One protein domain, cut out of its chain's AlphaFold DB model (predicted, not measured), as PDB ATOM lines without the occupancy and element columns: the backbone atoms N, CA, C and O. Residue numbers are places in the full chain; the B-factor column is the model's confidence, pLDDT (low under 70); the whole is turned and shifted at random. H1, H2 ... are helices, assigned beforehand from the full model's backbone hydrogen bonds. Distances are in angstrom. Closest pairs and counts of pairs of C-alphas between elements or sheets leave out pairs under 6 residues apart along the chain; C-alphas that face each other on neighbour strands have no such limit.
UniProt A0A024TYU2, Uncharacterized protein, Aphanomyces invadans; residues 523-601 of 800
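Overview. This is residues 523 to 601 of the 800 residues of an uncharacterized protein of Aphanomyces invadans (UniProt A0A024TYU2). One long helix, H4, has three shorter helices, H1, H2 and H3, packed round its first part and crossing it steeply, while residues 594 to 601, of which 594 to 599 belong to H4, stick out as a free arm. H1 and H2 run nearly antiparallel, loosely together, and H3 is apart from H1. The printed part has 79 residues with four named helices in the order H1, H2, H3, H4 and no named strand; the class is all helix. It is compact, with a radius of gyration of the C-alphas of 12.9 A and spans of 40 by 31 by 23 A.

Along the chain. H1 is residues 523 to 538, 22.3 A long, beginning at C-alpha 523 (13.333, 35.885, 7.706). H2 is residues 544 to 555, 15.6 A. H3 is residues 565 to 573, 12.5 A. H4 is residues 578 to 599, 30.9 A, from C-alpha 578 (3.195, 46.959, 25.344) to C-alpha 599 (28.520, 46.459, 7.607).

Arrangement. H4 is the hub, touching three helices, and the packing is mostly crossed, with no touching pair at a shallow tilt. Residues 578 to 582 of H4 touch H2 at a steep tilt of 42 degrees, the same way; the closest C-alphas, of Lys 548 and Tyr 578, are 5.5 A apart. Residues 578 to 585 touch H3 at a steep tilt of 51 degrees, opposite ways; the closest C-alphas are those of Trp 571 and Thr 581, 5.3 A. Residues 582 to 586 touch residues 529 to 536 of H1 at a steep tilt of 48 degrees, opposite ways; the closest C-alphas are those of Leu 529 and Ala 586, 6.1 A. H1 and H2 are close but not clearly touching, at a shallow tilt of 9 degrees, opposite ways. H2 and H3 are also close but not clearly touching. In H1, H2, H3 and H4 every O i to N i+4 pair is within hydrogen-bond range.

Size, cuts and confidence. The C-alphas farthest apart, of Gln 543 and Leu 601, are 40.5 A apart. The printed part has no cut and no long link. The mean pLDDT of the printed part is 70.5; residues 523 to 535, 537 to 542, 557 to 559 and 589 to 601 are under 70.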
ATOM      1  N   LEU A 523      14.638  35.589   8.313       46.31
ATOM      2  CA  LEU A 523      13.333  35.885   7.706       46.31
ATOM      3  C   LEU A 523      12.163  35.988   8.716       46.31
ATOM      4  O   LEU A 523      11.401  36.944   8.597       46.31
ATOM      5  N   PRO A 524      12.020  35.126   9.749       53.75
ATOM      6  CA  PRO A 524      10.937  35.266  10.723       53.75
ATOM      7  C   PRO A 524      10.980  36.573  11.527       53.75
ATOM      8  O   PRO A 524       9.918  37.101  11.840       53.75
ATOM      9  N   ALA A 525      12.157  37.130  11.837       56.09
ATOM     10  CA  ALA A 525      12.253  38.419  12.528       56.09
ATOM     11  C   ALA A 525      11.841  39.580  11.612       56.09
ATOM     12  O   ALA A 525      11.078  40.450  12.031       56.09
ATOM     13  N   TRP A 526      12.238  39.541  10.337       56.53
ATOM     14  CA  TRP A 526      11.760  40.482   9.318       56.53
ATOM     15  C   TRP A 526      10.245  40.393   9.096       56.53
ATOM     16  O   TRP A 526       9.576  41.422   9.027       56.53
ATOM     17  N   CYS A 527       9.676  39.185   9.051       58.03
ATOM     18  CA  CYS A 527       8.227  39.002   8.975       58.03
ATOM     19  C   CYS A 527       7.535  39.594  10.212       58.03
ATOM     20  O   CYS A 527       6.621  40.402  10.060       58.03
ATOM     21  N   ARG A 528       8.022  39.291  11.424       64.50
ATOM     22  CA  ARG A 528       7.513  39.869  12.683       64.50
ATOM     23  C   ARG A 528       7.576  41.401  12.668       64.50
ATOM     24  O   ARG A 528       6.581  42.039  12.997       64.50
ATOM     25  N   LEU A 529       8.670  41.997  12.187       62.84
ATOM     26  CA  LEU A 529       8.787  43.447  11.987       62.84
ATOM     27  C   LEU A 529       7.791  44.010  10.970       62.84
ATOM     28  O   LEU A 529       7.173  45.036  11.240       62.84
ATOM     29  N   SER A 530       7.620  43.369   9.812       63.41
ATOM     30  CA  SER A 530       6.664  43.835   8.796       63.41
ATOM     31  C   SER A 530       5.216  43.774   9.289       63.41
ATOM     32  O   SER A 530       4.422  44.655   8.959       63.41
ATOM     33  N   VAL A 531       4.886  42.792  10.138       67.56
ATOM     34  CA  VAL A 531       3.581  42.706  10.800       67.56
ATOM     35  C   VAL A 531       3.455  43.774  11.887       67.56
ATOM     36  O   VAL A 531       2.453  44.472  11.888       67.56
ATOM     37  N   VAL A 532       4.462  43.990  12.749       68.50
ATOM     38  CA  VAL A 532       4.443  45.101  13.729       68.50
ATOM     39  C   VAL A 532       4.294  46.455  13.039       68.50
ATOM     40  O   VAL A 532       3.537  47.293  13.507       68.50
ATOM     41  N   SER A 533       4.984  46.684  11.921       69.25
ATOM     42  CA  SER A 533       4.905  47.944  11.178       69.25
ATOM     43  C   SER A 533       3.529  48.143  10.529       69.25
ATOM     44  O   SER A 533       2.931  49.212  10.659       69.25
ATOM     45  N   SER A 534       2.968  47.109   9.888       66.94
ATOM     46  CA  SER A 534       1.644  47.216   9.263       66.94
ATOM     47  C   SER A 534       0.519  47.340  10.294       66.94
ATOM     48  O   SER A 534      -0.361  48.190  10.132       66.94
ATOM     49  N   THR A 535       0.567  46.592  11.403       67.81
ATOM     50  CA  THR A 535      -0.374  46.783  12.516       67.81
ATOM     51  C   THR A 535      -0.171  48.137  13.189       67.81
ATOM     52  O   THR A 535      -1.157  48.782  13.522       67.81
ATOM     53  N   TRP A 536       1.058  48.648  13.337       71.50
ATOM     54  CA  TRP A 536       1.299  49.951  13.975       71.50
ATOM     55  C   TRP A 536       0.525  51.087  13.306       71.50
ATOM     56  O   TRP A 536      -0.032  51.945  13.994       71.50
ATOM     57  N   HIS A 537       0.456  51.072  11.975       67.69
ATOM     58  CA  HIS A 537      -0.330  52.037  11.215       67.69
ATOM     59  C   HIS A 537      -1.836  51.717  11.244       67.69
ATOM     60  O   HIS A 537      -2.637  52.615  11.514       67.69
ATOM     61  N   ASN A 538      -2.223  50.450  11.049       67.12
ATOM     62  CA  ASN A 538      -3.628  50.040  10.913       67.12
ATOM     63  C   ASN A 538      -4.415  50.020  12.239       67.12
ATOM     64  O   ASN A 538      -5.580  50.398  12.268       67.12
ATOM     65  N   THR A 539      -3.794  49.612  13.347       64.50
ATOM     66  CA  THR A 539      -4.392  49.546  14.695       64.50
ATOM     67  C   THR A 539      -3.852  50.644  15.617       64.50
ATOM     68  O   THR A 539      -3.746  50.479  16.830       64.50
ATOM     69  N   SER A 540      -3.535  51.814  15.054       56.25
ATOM     70  CA  SER A 540      -2.962  52.971  15.764       56.25
ATOM     71  C   SER A 540      -3.860  53.599  16.852       56.25
ATOM     72  O   SER A 540      -3.404  54.495  17.569       56.25
ATOM     73  N   GLN A 541      -5.092  53.114  17.035       62.16
ATOM     74  CA  GLN A 541      -6.034  53.535  18.083       62.16
ATOM     75  C   GLN A 541      -6.470  52.402  19.037       62.16
ATOM     76  O   GLN A 541      -7.245  52.656  19.955       62.16
ATOM     77  N   THR A 542      -5.997  51.158  18.870       66.69
ATOM     78  CA  THR A 542      -6.430  50.048  19.741       66.69
ATOM     79  C   THR A 542      -5.834  50.131  21.149       66.69
ATOM     80  O   THR A 542      -4.736  50.657  21.359       66.69
ATOM     81  N   GLN A 543      -6.572  49.578  22.119       78.25
ATOM     82  CA  GLN A 543      -6.151  49.463  23.516       78.25
ATOM     83  C   GLN A 543      -4.851  48.649  23.653       78.25
ATOM     84  O   GLN A 543      -4.621  47.693  22.909       78.25
ATOM     85  N   ASP A 544      -4.031  48.975  24.659       82.88
ATOM     86  CA  ASP A 544      -2.725  48.334  24.901       82.88
ATOM     87  C   ASP A 544      -2.827  46.813  25.150       82.88
ATOM     88  O   ASP A 544      -1.883  46.075  24.890       82.88
ATOM     89  N   MET A 545      -4.005  46.314  25.542       82.44
ATOM     90  CA  MET A 545      -4.292  44.878  25.671       82.44
ATOM     91  C   MET A 545      -4.197  44.098  24.349       82.44
ATOM     92  O   MET A 545      -3.782  42.941  24.360       82.44
ATOM     93  N   VAL A 546      -4.513  44.712  23.202       82.25
ATOM     94  CA  VAL A 546      -4.312  44.073  21.884       82.25
ATOM     95  C   VAL A 546      -2.813  43.947  21.591       82.25
ATOM     96  O   VAL A 546      -2.342  42.922  21.098       82.25
ATOM     97  N   TRP A 547      -2.049  44.970  21.976       83.31
ATOM     98  CA  TRP A 547      -0.593  44.992  21.869       83.31
ATOM     99  C   TRP A 547       0.083  44.026  22.846       83.31
ATOM    100  O   TRP A 547       1.121  43.471  22.493       83.31
ATOM    101  N   LYS A 548      -0.530  43.738  24.006       86.06
ATOM    102  CA  LYS A 548      -0.119  42.636  24.886       86.06
ATOM    103  C   LYS A 548      -0.218  41.289  24.176       86.06
ATOM    104  O   LYS A 548       0.792  40.610  24.063       86.06
ATOM    105  N   VAL A 549      -1.394  40.914  23.662       82.12
ATOM    106  CA  VAL A 549      -1.580  39.604  23.002       82.12
ATOM    107  C   VAL A 549      -0.603  39.433  21.835       82.12
ATOM    108  O   VAL A 549      -0.035  38.358  21.656       82.12
ATOM    109  N   PHE A 550      -0.338  40.509  21.086       78.81
ATOM    110  CA  PHE A 550       0.670  40.506  20.029       78.81
ATOM    111  C   PHE A 550       2.108  40.356  20.563       78.81
ATOM    112  O   PHE A 550       2.893  39.589  20.009       78.81
ATOM    113  N   PHE A 551       2.475  41.069  21.633       81.69
ATOM    114  CA  PHE A 551       3.781  40.932  22.287       81.69
ATOM    115  C   PHE A 551       3.992  39.506  22.806       81.69
ATOM    116  O   PHE A 551       5.033  38.912  22.534       81.69
ATOM    117  N   ASP A 552       2.988  38.936  23.471       81.94
ATOM    118  CA  ASP A 552       3.036  37.582  24.017       81.94
ATOM    119  C   ASP A 552       3.215  36.555  22.880       81.94
ATOM    120  O   ASP A 552       4.186  35.804  22.877       81.94
ATOM    121  N   GLN A 553       2.379  36.586  21.835       79.00
ATOM    122  CA  GLN A 553       2.483  35.662  20.690       79.00
ATOM    123  C   GLN A 553       3.815  35.738  19.917       79.00
ATOM    124  O   GLN A 553       4.172  34.785  19.218       79.00
ATOM    125  N   VAL A 554       4.531  36.867  19.979       71.00
ATOM    126  CA  VAL A 554       5.673  37.148  19.092       71.00
ATOM    127  C   VAL A 554       7.017  37.266  19.826       71.00
ATOM    128  O   VAL A 554       8.058  37.042  19.202       71.00
ATOM    129  N   TRP A 555       7.022  37.544  21.131       75.88
ATOM    130  CA  TRP A 555       8.232  37.671  21.957       75.88
ATOM    131  C   TRP A 555       8.243  36.824  23.239       75.88
ATOM    132  O   TRP A 555       9.294  36.758  23.879       75.88
ATOM    133  N   VAL A 556       7.167  36.102  23.580       78.12
ATOM    134  CA  VAL A 556       7.257  34.958  24.507       78.12
ATOM    135  C   VAL A 556       7.649  33.699  23.729       78.12
ATOM    136  O   VAL A 556       7.166  33.438  22.625       78.12
ATOM    137  N   ARG A 557       8.561  32.904  24.291       67.94
ATOM    138  CA  ARG A 557       8.965  31.608  23.738       67.94
ATOM    139  C   ARG A 557       7.892  30.566  24.027       67.94
ATOM    140  O   ARG A 557       7.614  30.271  25.184       67.94
ATOM    141  N   ILE A 558       7.353  29.965  22.966       57.16
ATOM    142  CA  ILE A 558       6.295  28.939  23.038       57.16
ATOM    143  C   ILE A 558       6.729  27.716  23.871       57.16
ATOM    144  O   ILE A 558       5.886  27.104  24.515       57.16
ATOM    145  N   ALA A 559       8.024  27.380  23.883       49.50
ATOM    146  CA  ALA A 559       8.556  26.241  24.636       49.50
ATOM    147  C   ALA A 559       8.574  26.466  26.161       49.50
ATOM    148  O   ALA A 559       8.167  25.584  26.909       49.50
ATOM    149  N   ASP A 560       9.021  27.646  26.608       73.94
ATOM    150  CA  ASP A 560       9.427  27.870  28.007       73.94
ATOM    151  C   ASP A 560       8.548  28.896  28.749       73.94
ATOM    152  O   ASP A 560       8.756  29.153  29.932       73.94
ATOM    153  N   GLY A 561       7.651  29.599  28.049       75.31
ATOM    154  CA  GLY A 561       6.937  30.769  28.584       75.31
ATOM    155  C   GLY A 561       7.825  31.998  28.846       75.31
ATOM    156  O   GLY A 561       7.333  33.043  29.270       75.31
ATOM    157  N   ALA A 562       9.130  31.915  28.569       76.56
ATOM    158  CA  ALA A 562      10.086  32.992  28.796       76.56
ATOM    159  C   ALA A 562       9.961  34.115  27.748       76.56
ATOM    160  O   ALA A 562       9.999  33.864  26.541       76.56
ATOM    161  N   VAL A 563       9.874  35.367  28.206       75.19
ATOM    162  CA  VAL A 563       9.993  36.566  27.354       75.19
ATOM    163  C   VAL A 563      11.430  36.676  26.832       75.19
ATOM    164  O   VAL A 563      12.382  36.434  27.575       75.19
ATOM    165  N   ASP A 564      11.614  37.075  25.572       76.44
ATOM    166  CA  ASP A 564      12.945  37.372  25.034       76.44
ATOM    167  C   ASP A 564      13.680  38.452  25.867       76.44
ATOM    168  O   ASP A 564      13.072  39.479  26.195       76.44
ATOM    169  N   PRO A 565      14.981  38.286  26.193       73.94
ATOM    170  CA  PRO A 565      15.697  39.219  27.065       73.94
ATOM    171  C   PRO A 565      15.684  40.676  26.588       73.94
ATOM    172  O   PRO A 565      15.481  41.576  27.402       73.94
ATOM    173  N   MET A 566      15.837  40.940  25.283       70.75
ATOM    174  CA  MET A 566      15.775  42.315  24.767       70.75
ATOM    175  C   MET A 566      14.361  42.888  24.882       70.75
ATOM    176  O   MET A 566      14.190  44.050  25.258       70.75
ATOM    177  N   ALA A 567      13.343  42.064  24.616       75.75
ATOM    178  CA  ALA A 567      11.950  42.465  24.762       75.75
ATOM    179  C   ALA A 567      11.591  42.791  26.221       75.75
ATOM    180  O   ALA A 567      10.942  43.804  26.480       75.75
ATOM    181  N   HIS A 568      12.082  42.002  27.179       79.00
ATOM    182  CA  HIS A 568      11.907  42.252  28.610       79.00
ATOM    183  C   HIS A 568      12.641  43.523  29.086       79.00
ATOM    184  O   HIS A 568      12.097  44.310  29.870       79.00
ATOM    185  N   ILE A 569      13.846  43.781  28.565       79.69
ATOM    186  CA  ILE A 569      14.640  44.983  28.864       79.69
ATOM    187  C   ILE A 569      13.967  46.261  28.336       79.69
ATOM    188  O   ILE A 569      13.986  47.281  29.021       79.69
ATOM    189  N   GLU A 570      13.341  46.256  27.155       80.00
ATOM    190  CA  GLU A 570      12.553  47.422  26.720       80.00
ATOM    191  C   GLU A 570      11.214  47.529  27.466       80.00
ATOM    192  O   GLU A 570      10.833  48.632  27.858       80.00
ATOM    193  N   TRP A 571      10.530  46.414  27.746       83.44
ATOM    194  CA  TRP A 571       9.253  46.412  28.472       83.44
ATOM    195  C   TRP A 571       9.360  47.029  29.874       83.44
ATOM    196  O   TRP A 571       8.537  47.861  30.272       83.44
ATOM    197  N   THR A 572      10.424  46.684  30.603       82.62
ATOM    198  CA  THR A 572      10.727  47.262  31.920       82.62
ATOM    199  C   THR A 572      11.044  48.761  31.829       82.62
ATOM    200  O   THR A 572      10.480  49.543  32.599       82.62
ATOM    201  N   LYS A 573      11.837  49.208  30.841       84.06
ATOM    202  CA  LYS A 573      12.113  50.644  30.599       84.06
ATOM    203  C   LYS A 573      10.866  51.458  30.233       84.06
ATOM    204  O   LYS A 573      10.759  52.618  30.628       84.06
ATOM    205  N   LYS A 574       9.932  50.909  29.448       81.88
ATOM    206  CA  LYS A 574       8.762  51.641  28.910       81.88
ATOM    207  C   LYS A 574       7.523  51.582  29.817       81.88
ATOM    208  O   LYS A 574       6.395  51.596  29.329       81.88
ATOM    209  N   ARG A 575       7.720  51.537  31.142       80.38
ATOM    210  CA  ARG A 575       6.640  51.496  32.154       80.38
ATOM    211  C   ARG A 575       5.609  50.376  31.903       80.38
ATOM    212  O   ARG A 575       4.424  50.569  32.159       80.38
ATOM    213  N   ARG A 576       6.055  49.217  31.397       80.38
ATOM    214  CA  ARG A 576       5.234  48.028  31.079       80.38
ATOM    215  C   ARG A 576       4.136  48.214  30.015       80.38
ATOM    216  O   ARG A 576       3.346  47.295  29.817       80.38
ATOM    217  N   GLN A 577       4.090  49.344  29.304       84.06
ATOM    218  CA  GLN A 577       3.148  49.539  28.193       84.06
ATOM    219  C   GLN A 577       3.632  48.770  26.956       84.06
ATOM    220  O   GLN A 577       4.760  48.969  26.489       84.06
ATOM    221  N   TYR A 578       2.798  47.890  26.406       85.25
ATOM    222  CA  TYR A 578       3.195  46.959  25.344       85.25
ATOM    223  C   TYR A 578       3.403  47.675  24.010       85.25
ATOM    224  O   TYR A 578       4.385  47.424  23.311       85.25
ATOM    225  N   ARG A 579       2.543  48.641  23.683       83.06
ATOM    226  CA  ARG A 579       2.607  49.407  22.438       83.06
ATOM    227  C   ARG A 579       3.899  50.246  22.310       83.06
ATOM    228  O   ARG A 579       4.602  50.065  21.313       83.06
ATOM    229  N   PRO A 580       4.307  51.104  23.274       83.44
ATOM    230  CA  PRO A 580       5.601  51.796  23.206       83.44
ATOM    231  C   PRO A 580       6.805  50.847  23.224       83.44
ATOM    232  O   PRO A 580       7.828  51.158  22.615       83.44
ATOM    233  N   THR A 581       6.686  49.694  23.890       83.38
ATOM    234  CA  THR A 581       7.723  48.651  23.916       83.38
ATOM    235  C   THR A 581       7.945  48.059  22.527       83.38
ATOM    236  O   THR A 581       9.063  48.103  22.020       83.38
ATOM    237  N   LEU A 582       6.879  47.583  21.874       80.38
ATOM    238  CA  LEU A 582       6.929  47.024  20.521       80.38
ATOM    239  C   LEU A 582       7.461  48.032  19.496       80.38
ATOM    240  O   LEU A 582       8.242  47.655  18.628       80.38
ATOM    241  N   TYR A 583       7.118  49.316  19.625       81.56
ATOM    242  CA  TYR A 583       7.678  50.370  18.772       81.56
ATOM    243  C   TYR A 583       9.173  50.623  19.033       81.56
ATOM    244  O   TYR A 583       9.941  50.806  18.088       81.56
ATOM    245  N   SER A 584       9.604  50.603  20.301       82.00
ATOM    246  CA  SER A 584      11.021  50.727  20.677       82.00
ATOM    247  C   SER A 584      11.838  49.574  20.089       82.00
ATOM    248  O   SER A 584      12.835  49.813  19.408       82.00
ATOM    249  N   LEU A 585      11.359  48.337  20.261       75.31
ATOM    250  CA  LEU A 585      11.956  47.126  19.697       75.31
ATOM    251  C   LEU A 585      11.972  47.167  18.168       75.31
ATOM    252  O   LEU A 585      13.023  46.966  17.571       75.31
ATOM    253  N   ALA A 586      10.853  47.498  17.517       73.25
ATOM    254  CA  ALA A 586      10.798  47.591  16.061       73.25
ATOM    255  C   ALA A 586      11.814  48.601  15.513       73.25
ATOM    256  O   ALA A 586      12.538  48.294  14.566       73.25
ATOM    257  N   LYS A 587      11.942  49.774  16.148       78.06
ATOM    258  CA  LYS A 587      12.946  50.775  15.769       78.06
ATOM    259  C   LYS A 587      14.379  50.294  16.024       78.06
ATOM    260  O   LYS A 587      15.237  50.529  15.177       78.06
ATOM    261  N   GLN A 588      14.645  49.633  17.153       70.69
ATOM    262  CA  GLN A 588      15.967  49.074  17.466       70.69
ATOM    263  C   GLN A 588      16.376  48.002  16.454       70.69
ATOM    264  O   GLN A 588      17.479  48.064  15.926       70.69
ATOM    265  N   ILE A 589      15.483  47.067  16.126       65.00
ATOM    266  CA  ILE A 589      15.784  45.990  15.179       65.00
ATOM    267  C   ILE A 589      15.924  46.547  13.752       65.00
ATOM    268  O   ILE A 589      16.816  46.114  13.034       65.00
ATOM    269  N   VAL A 590      15.131  47.548  13.343       66.62
ATOM    270  CA  VAL A 590      15.326  48.242  12.051       66.62
ATOM    271  C   VAL A 590      16.666  48.985  11.998       66.62
ATOM    272  O   VAL A 590      17.327  48.940  10.963       66.62
ATOM    273  N   ALA A 591      17.101  49.622  13.090       68.12
ATOM    274  CA  ALA A 591      18.426  50.240  13.169       68.12
ATOM    275  C   ALA A 591      19.534  49.181  13.052       68.12
ATOM    276  O   ALA A 591      20.295  49.222  12.095       68.12
ATOM    277  N   ILE A 592      19.519  48.157  13.915       59.22
ATOM    278  CA  ILE A 592      20.449  47.015  13.889       59.22
ATOM    279  C   ILE A 592      20.497  46.361  12.502       59.22
ATOM    280  O   ILE A 592      21.569  46.038  12.006       59.22
ATOM    281  N   ALA A 593      19.353  46.177  11.844       54.38
ATOM    282  CA  ALA A 593      19.291  45.616  10.501       54.38
ATOM    283  C   ALA A 593      19.894  46.552   9.439       54.38
ATOM    284  O   ALA A 593      20.563  46.074   8.526       54.38
ATOM    285  N   THR A 594      19.698  47.866   9.564       60.78
ATOM    286  CA  THR A 594      20.292  48.874   8.670       60.78
ATOM    287  C   THR A 594      21.805  48.973   8.876       60.78
ATOM    288  O   THR A 594      22.554  48.991   7.903       60.78
ATOM    289  N   ASP A 595      22.268  48.943  10.125       58.09
ATOM    290  CA  ASP A 595      23.685  48.956  10.489       58.09
ATOM    291  C   ASP A 595      24.383  47.659  10.050       58.09
ATOM    292  O   ASP A 595      25.449  47.708   9.439       58.09
ATOM    293  N   ASN A 596      23.739  46.498  10.230       49.97
ATOM    294  CA  ASN A 596      24.197  45.222   9.674       49.97
ATOM    295  C   ASN A 596      24.249  45.254   8.138       49.97
ATOM    296  O   ASN A 596      25.194  44.731   7.555       49.97
ATOM    297  N   VAL A 597      23.281  45.886   7.461       50.66
ATOM    298  CA  VAL A 597      23.334  46.105   6.003       50.66
ATOM    299  C   VAL A 597      24.484  47.040   5.621       50.66
ATOM    300  O   VAL A 597      25.165  46.777   4.637       50.66
ATOM    301  N   HIS A 598      24.776  48.082   6.401       55.72
ATOM    302  CA  HIS A 598      25.935  48.943   6.163       55.72
ATOM    303  C   HIS A 598      27.275  48.239   6.416       55.72
ATOM    304  O   HIS A 598      28.227  48.504   5.687       55.72
ATOM    305  N   LEU A 599      27.356  47.325   7.386       46.44
ATOM    306  CA  LEU A 599      28.520  46.459   7.607       46.44
ATOM    307  C   LEU A 599      28.674  45.437   6.467       46.44
ATOM    308  O   LEU A 599      29.760  45.308   5.915       46.44
ATOM    309  N   MET A 600      27.582  44.815   6.004       43.22
ATOM    310  CA  MET A 600      27.562  43.989   4.783       43.22
ATOM    311  C   MET A 600      27.927  44.760   3.501       43.22
ATOM    312  O   MET A 600      28.170  44.137   2.471       43.22
ATOM    313  N   LEU A 601      27.941  46.095   3.515       47.03
ATOM    314  CA  LEU A 601      28.301  46.930   2.361       47.03
ATOM    315  C   LEU A 601      29.697  47.571   2.484       47.03
ATOM    316  O   LEU A 601      30.136  48.223   1.539       47.03
TER     317      LEU A 601